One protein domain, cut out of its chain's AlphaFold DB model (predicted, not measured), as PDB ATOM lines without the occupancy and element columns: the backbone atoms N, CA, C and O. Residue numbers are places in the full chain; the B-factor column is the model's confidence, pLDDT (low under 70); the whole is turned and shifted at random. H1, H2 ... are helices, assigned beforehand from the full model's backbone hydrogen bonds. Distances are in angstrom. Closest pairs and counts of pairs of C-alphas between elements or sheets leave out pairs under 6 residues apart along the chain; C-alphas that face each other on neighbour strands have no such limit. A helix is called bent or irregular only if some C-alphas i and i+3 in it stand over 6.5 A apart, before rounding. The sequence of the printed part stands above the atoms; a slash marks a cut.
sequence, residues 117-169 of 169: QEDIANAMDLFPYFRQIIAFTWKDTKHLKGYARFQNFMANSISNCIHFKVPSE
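AT A GLANCE: This is residues 117 to 169 of the 169 residues of an uncharacterized protein of Winogradskyella psychrotolerans RS-3 (UniProt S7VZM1). Look first for a helical hairpin with unequal arms: the long helix H1 makes the length, and the shorter H2 folds back along its later part. Residues 117 to 125 of H1 stick out free beyond the hairpin, and the last residues form a tail without a named helix. The printed part has 53 residues, with two named helices, H1 then H2, and no named strand. It is all helix and loose, with a radius of gyration of the C-alphas of 13.2 A and spans of 40 by 25 by 14 A.

HOW THE PARTS SIT: Start with H1, residues 117 to 143, which has a kink of 32 degrees near residue 126. It is irregular: C-alphas 140 and 143 are 7.3 A apart. H2, residues 146 to 162, touches H1, and their closest C-alphas, those of Ile 134 and Ser 157, are 5.7 A apart. The two form a hairpin, running opposite ways at a tilt of 37 degrees, only just steep. In H2 every O i to N i+4 pair is within hydrogen-bond range; in H1, 18 of 23 are.

IN THESE COORDINATES: Find C-alpha 117 at (244.848, 226.500, 292.027); from there H1 runs 40.7 A to C-alpha 143. H2 runs 24.7 A, from C-alpha 146 to C-alpha 162 at (233.676, 245.471, 289.465).

THE WHOLE: The C-alphas farthest apart, those of Gln 117 and Lys 145, are 40.9 A apart. The printed part has no cut, and the link from H1 to H2 is tight. In the B-factor column, residues 117 to 123 and 166 to 169 have pLDDT under 70.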
ATOM      1  N   GLN A 117     245.467 226.707 290.715       59.84
ATOM      2  CA  GLN A 117     244.848 226.500 292.027       59.84
ATOM      3  C   GLN A 117     244.832 227.768 292.876       59.84
ATOM      4  O   GLN A 117     243.835 228.012 293.539       59.84
ATOM      5  N   GLU A 118     245.889 228.575 292.824       61.69
ATOM      6  CA  GLU A 118     245.979 229.820 293.588       61.69
ATOM      7  C   GLU A 118     245.017 230.881 293.032       61.69
ATOM      8  O   GLU A 118     244.186 231.407 293.766       61.69
ATOM      9  N   ASP A 119     245.005 231.088 291.712       60.50
ATOM     10  CA  ASP A 119     244.056 231.992 291.045       60.50
ATOM     11  C   ASP A 119     242.596 231.533 291.198       60.50
ATOM     12  O   ASP A 119     241.690 232.343 291.389       60.50
ATOM     13  N   ILE A 120     242.355 230.220 291.124       63.72
ATOM     14  CA  ILE A 120     241.030 229.614 291.287       63.72
ATOM     15  C   ILE A 120     240.577 229.728 292.739       63.72
ATOM     16  O   ILE A 120     239.411 230.040 292.951       63.72
ATOM     17  N   ALA A 121     241.452 229.494 293.722       63.72
ATOM     18  CA  ALA A 121     241.132 229.647 295.139       63.72
ATOM     19  C   ALA A 121     240.792 231.109 295.465       63.72
ATOM     20  O   ALA A 121     239.715 231.370 295.995       63.72
ATOM     21  N   ASN A 122     241.617 232.054 295.008       64.62
ATOM     22  CA  ASN A 122     241.374 233.489 295.172       64.62
ATOM     23  C   ASN A 122     240.063 233.945 294.497       64.62
ATOM     24  O   ASN A 122     239.299 234.728 295.059       64.62
ATOM     25  N   ALA A 123     239.742 233.424 293.307       69.25
ATOM     26  CA  ALA A 123     238.461 233.701 292.652       69.25
ATOM     27  C   ALA A 123     237.266 233.021 293.355       69.25
ATOM     28  O   ALA A 123     236.156 233.562 293.353       69.25
ATOM     29  N   MET A 124     237.472 231.844 293.960       70.00
ATOM     30  CA  MET A 124     236.446 231.115 294.714       70.00
ATOM     31  C   MET A 124     236.056 231.857 295.993       70.00
ATOM     32  O   MET A 124     234.876 231.857 296.345       70.00
ATOM     33  N   ASP A 125     237.011 232.527 296.637       74.62
ATOM     34  CA  ASP A 125     236.771 233.348 297.827       74.62
ATOM     35  C   ASP A 125     235.915 234.583 297.513       74.62
ATOM     36  O   ASP A 125     235.111 235.001 298.343       74.62
ATOM     37  N   LEU A 126     235.973 235.110 296.283       78.50
ATOM     38  CA  LEU A 126     235.114 236.210 295.818       78.50
ATOM     39  C   LEU A 126     233.696 235.759 295.420       78.50
ATOM     40  O   LEU A 126     232.738 236.535 295.482       78.50
ATOM     41  N   PHE A 127     233.521 234.489 295.046       80.44
ATOM     42  CA  PHE A 127     232.233 233.930 294.630       80.44
ATOM     43  C   PHE A 127     231.075 234.109 295.641       80.44
ATOM     44  O   PHE A 127     229.978 234.499 295.212       80.44
ATOM     45  N   PRO A 128     231.239 233.861 296.962       80.81
ATOM     46  CA  PRO A 128     230.176 234.110 297.936       80.81
ATOM     47  C   PRO A 128     229.751 235.582 297.982       80.81
ATOM     48  O   PRO A 128     228.560 235.855 298.153       80.81
ATOM     49  N   TYR A 129     230.675 236.521 297.770       81.19
ATOM     50  CA  TYR A 129     230.367 237.948 297.709       81.19
ATOM     51  C   TYR A 129     229.566 238.283 296.453       81.19
ATOM     52  O   TYR A 129     228.492 238.872 296.555       81.19
ATOM     53  N   PHE A 130     229.986 237.806 295.276       86.06
ATOM     54  CA  PHE A 130     229.238 238.017 294.029       86.06
ATOM     55  C   PHE A 130     227.812 237.475 294.103       86.06
ATOM     56  O   PHE A 130     226.865 238.140 293.680       86.06
ATOM     57  N   ARG A 131     227.621 236.295 294.704       83.44
ATOM     58  CA  ARG A 131     226.285 235.721 294.908       83.44
ATOM     59  C   ARG A 131     225.384 236.645 295.731       83.44
ATOM     60  O   ARG A 131     224.197 236.775 295.424       83.44
ATOM     61  N   GLN A 132     225.931 237.280 296.763       82.25
ATOM     62  CA  GLN A 132     225.194 238.219 297.607       82.25
ATOM     63  C   GLN A 132     224.937 239.549 296.898       82.25
ATOM     64  O   GLN A 132     223.810 240.037 296.944       82.25
ATOM     65  N   ILE A 133     225.920 240.081 296.168       87.00
ATOM     66  CA  ILE A 133     225.776 241.290 295.342       87.00
ATOM     67  C   ILE A 133     224.657 241.106 294.313       87.00
ATOM     68  O   ILE A 133     223.796 241.974 294.168       87.00
ATOM     69  N   ILE A 134     224.607 239.951 293.647       89.44
ATOM     70  CA  ILE A 134     223.536 239.603 292.706       89.44
ATOM     71  C   ILE A 134     222.176 239.569 293.419       89.44
ATOM     72  O   ILE A 134     221.201 240.148 292.935       89.44
ATOM     73  N   ALA A 135     222.091 238.924 294.587       87.88
ATOM     74  CA  ALA A 135     220.846 238.836 295.352       87.88
ATOM     75  C   ALA A 135     220.359 240.209 295.850       87.88
ATOM     76  O   ALA A 135     219.160 240.497 295.793       87.88
ATOM     77  N   PHE A 136     221.278 241.058 296.310       88.06
ATOM     78  CA  PHE A 136     221.012 242.438 296.704       88.06
ATOM     79  C   PHE A 136     220.504 243.254 295.512       88.06
ATOM     80  O   PHE A 136     219.411 243.813 295.563       88.06
ATOM     81  N   THR A 137     221.230 243.222 294.394       89.88
ATOM     82  CA  THR A 137     220.899 243.983 293.181       89.88
ATOM     83  C   THR A 137     219.546 243.569 292.587       89.88
ATOM     84  O   THR A 137     218.788 244.394 292.070       89.88
ATOM     85  N   TRP A 138     219.181 242.288 292.694       90.44
ATOM     86  CA  TRP A 138     217.865 241.798 292.278       90.44
ATOM     87  C   TRP A 138     216.708 242.354 293.123       90.44
ATOM     88  O   TRP A 138     215.606 242.574 292.599       90.44
ATOM     89  N   LYS A 139     216.941 242.562 294.428       89.62
ATOM     90  CA  LYS A 139     215.978 243.194 295.344       89.62
ATOM     91  C   LYS A 139     215.904 244.702 295.113       89.62
ATOM     92  O   LYS A 139     214.799 245.230 295.052       89.62
ATOM     93  N   ASP A 140     217.044 245.357 294.928       88.38
ATOM     94  CA  ASP A 140     217.146 246.800 294.683       88.38
ATOM     95  C   ASP A 140     216.385 247.219 293.411       88.38
ATOM     96  O   ASP A 140     215.557 248.129 293.407       88.38
ATOM     97  N   THR A 141     216.519 246.430 292.343       91.56
ATOM     98  CA  THR A 141     215.825 246.664 291.066       91.56
ATOM     99  C   THR A 141     214.356 246.223 291.045       91.56
ATOM    100  O   THR A 141     213.707 246.303 290.002       91.56
ATOM    101  N   LYS A 142     213.780 245.770 292.172       90.62
ATOM    102  CA  LYS A 142     212.382 245.287 292.243       90.62
ATOM    103  C   LYS A 142     211.349 246.363 291.886       90.62
ATOM    104  O   LYS A 142     210.253 246.016 291.452       90.62
ATOM    105  N   HIS A 143     211.689 247.642 292.054       91.69
ATOM    106  CA  HIS A 143     210.824 248.768 291.692       91.69
ATOM    107  C   HIS A 143     210.622 248.907 290.169       91.69
ATOM    108  O   HIS A 143     209.631 249.484 289.723       91.69
ATOM    109  N   LEU A 144     211.522 248.335 289.364       91.81
ATOM    110  CA  LEU A 144     211.426 248.296 287.906       91.81
ATOM    111  C   LEU A 144     210.653 247.053 287.437       91.81
ATOM    112  O   LEU A 144     210.562 246.047 288.141       91.81
ATOM    113  N   LYS A 145     210.129 247.075 286.207       91.31
ATOM    114  CA  LYS A 145     209.387 245.946 285.610       91.31
ATOM    115  C   LYS A 145     209.944 245.544 284.238       91.31
ATOM    116  O   LYS A 145     210.577 246.342 283.550       91.31
ATOM    117  N   GLY A 146     209.701 244.289 283.853       90.56
ATOM    118  CA  GLY A 146     209.990 243.758 282.513       90.56
ATOM    119  C   GLY A 146     211.455 243.875 282.077       90.56
ATOM    120  O   GLY A 146     212.375 243.638 282.861       90.56
ATOM    121  N   TYR A 147     211.663 244.248 280.813       87.38
ATOM    122  CA  TYR A 147     212.990 244.391 280.207       87.38
ATOM    123  C   TYR A 147     213.849 245.462 280.898       87.38
ATOM    124  O   TYR A 147     215.036 245.242 281.133       87.38
ATOM    125  N   ALA A 148     213.239 246.577 281.317       86.44
ATOM    126  CA  ALA A 148     213.940 247.633 282.044       86.44
ATOM    127  C   ALA A 148     214.518 247.123 283.372       86.44
ATOM    128  O   ALA A 148     215.650 247.459 283.717       86.44
ATOM    129  N   ARG A 149     213.784 246.257 284.088       90.94
ATOM    130  CA  ARG A 149     214.299 245.599 285.297       90.94
ATOM    131  C   ARG A 149     215.510 244.735 284.988       90.94
ATOM    132  O   ARG A 149     216.522 244.863 285.663       90.94
ATOM    133  N   PHE A 150     215.408 243.868 283.981       89.44
ATOM    134  CA  PHE A 150     216.491 242.951 283.629       89.44
ATOM    135  C   PHE A 150     217.760 243.700 283.197       89.44
ATOM    136  O   PHE A 150     218.852 243.368 283.650       89.44
ATOM    137  N   GLN A 151     217.615 244.755 282.393       87.56
ATOM    138  CA  GLN A 151     218.740 245.566 281.931       87.56
ATOM    139  C   GLN A 151     219.435 246.308 283.085       87.56
ATOM    140  O   GLN A 151     220.661 246.281 283.171       87.56
ATOM    141  N   ASN A 152     218.671 246.927 283.995       89.50
ATOM    142  CA  ASN A 152     219.232 247.610 285.168       89.50
ATOM    143  C   ASN A 152     219.835 246.624 286.171       89.50
ATOM    144  O   ASN A 152     220.888 246.894 286.732       89.50
ATOM    145  N   PHE A 153     219.214 245.459 286.359       92.81
ATOM    146  CA  PHE A 153     219.776 244.385 287.172       92.81
ATOM    147  C   PHE A 153     221.138 243.938 286.639       92.81
ATOM    148  O   PHE A 153     222.082 243.828 287.418       92.81
ATOM    149  N   MET A 154     221.253 243.724 285.325       90.50
ATOM    150  CA  MET A 154     222.511 243.321 284.699       90.50
ATOM    151  C   MET A 154     223.580 244.410 284.852       90.50
ATOM    152  O   MET A 154     224.676 244.129 285.330       90.50
ATOM    153  N   ALA A 155     223.240 245.660 284.521       88.69
ATOM    154  CA  ALA A 155     224.155 246.794 284.634       88.69
ATOM    155  C   ALA A 155     224.635 247.013 286.079       88.69
ATOM    156  O   ALA A 155     225.836 247.128 286.318       88.69
ATOM    157  N   ASN A 156     223.717 247.002 287.050       88.88
ATOM    158  CA  ASN A 156     224.048 247.196 288.459       88.88
ATOM    159  C   ASN A 156     224.832 246.014 289.031       88.88
ATOM    160  O   ASN A 156     225.733 246.234 289.827       88.88
ATOM    161  N   SER A 157     224.544 244.776 288.612       89.75
ATOM    162  CA  SER A 157     225.278 243.602 289.105       89.75
ATOM    163  C   SER A 157     226.722 243.638 288.623       89.75
ATOM    164  O   SER A 157     227.633 243.429 289.415       89.75
ATOM    165  N   ILE A 158     226.937 243.963 287.344       89.06
ATOM    166  CA  ILE A 158     228.280 244.107 286.769       89.06
ATOM    167  C   ILE A 158     229.026 245.257 287.454       89.06
ATOM    168  O   ILE A 158     230.145 245.062 287.919       89.06
ATOM    169  N   SER A 159     228.393 246.426 287.570       87.44
ATOM    170  CA  SER A 159     228.979 247.597 288.232       87.44
ATOM    171  C   SER A 159     229.367 247.297 289.685       87.44
ATOM    172  O   SER A 159     230.511 247.520 290.068       87.44
ATOM    173  N   ASN A 160     228.460 246.714 290.472       87.25
ATOM    174  CA  ASN A 160     228.718 246.407 291.877       87.25
ATOM    175  C   ASN A 160     229.792 245.320 292.049       87.25
ATOM    176  O   ASN A 160     230.553 245.395 293.002       87.25
ATOM    177  N   CYS A 161     229.887 244.331 291.148       86.56
ATOM    178  CA  CYS A 161     230.954 243.323 291.194       86.56
ATOM    179  C   CYS A 161     232.333 243.897 290.828       86.56
ATOM    180  O   CYS A 161     233.321 243.480 291.421       86.56
ATOM    181  N   ILE A 162     232.411 244.829 289.871       84.81
ATOM    182  CA  ILE A 162     233.676 245.471 289.465       84.81
ATOM    183  C   ILE A 162     234.187 246.422 290.552       84.81
ATOM    184  O   ILE A 162     235.380 246.444 290.834       84.81
ATOM    185  N   HIS A 163     233.290 247.185 291.180       81.50
ATOM    186  CA  HIS A 163     233.630 248.120 292.261       81.50
ATOM    187  C   HIS A 163     233.588 247.485 293.656       81.50
ATOM    188  O   HIS A 163     233.653 248.198 294.659       81.50
ATOM    189  N   PHE A 164     233.453 246.160 293.741       80.56
ATOM    190  CA  PHE A 164     233.455 245.475 295.021       80.56
ATOM    191  C   PHE A 164     234.858 245.515 295.624       80.56
ATOM    192  O   PHE A 164     235.808 244.971 295.061       80.56
ATOM    193  N   LYS A 165     234.968 246.131 296.801       71.50
ATOM    194  CA  LYS A 165     236.153 246.059 297.653       71.50
ATOM    195  C   LYS A 165     235.790 245.278 298.905       71.50
ATOM    196  O   LYS A 165     234.768 245.550 299.537       71.50
ATOM    197  N   VAL A 166     236.630 244.309 299.259       66.69
ATOM    198  CA  VAL A 166     236.543 243.666 300.573       66.69
ATOM    199  C   VAL A 166     236.816 244.764 301.606       66.69
ATOM    200  O   VAL A 166     237.818 245.465 301.448       66.69
ATOM    201  N   PRO A 167     235.943 244.976 302.608       57.78
ATOM    202  CA  PRO A 167     236.251 245.893 303.695       57.78
ATOM    203  C   PRO A 167     237.548 245.408 304.345       57.78
ATOM    204  O   PRO A 167     237.582 244.301 304.876       57.78
ATOM    205  N   SER A 168     238.628 246.177 304.217       50.22
ATOM    206  CA  SER A 168     239.832 245.951 305.010       50.22
ATOM    207  C   SER A 168     239.466 246.196 306.472       50.22
ATOM    208  O   SER A 168     238.892 247.248 306.766       50.22
ATOM    209  N   GLU A 169     239.746 245.223 307.341       38.28
ATOM    210  CA  GLU A 169     239.812 245.457 308.792       38.28
ATOM    211  C   GLU A 169     240.774 246.606 309.122       38.28
ATOM    212  O   GLU A 169     241.790 246.759 308.399       38.28
TER     213      GLU A 169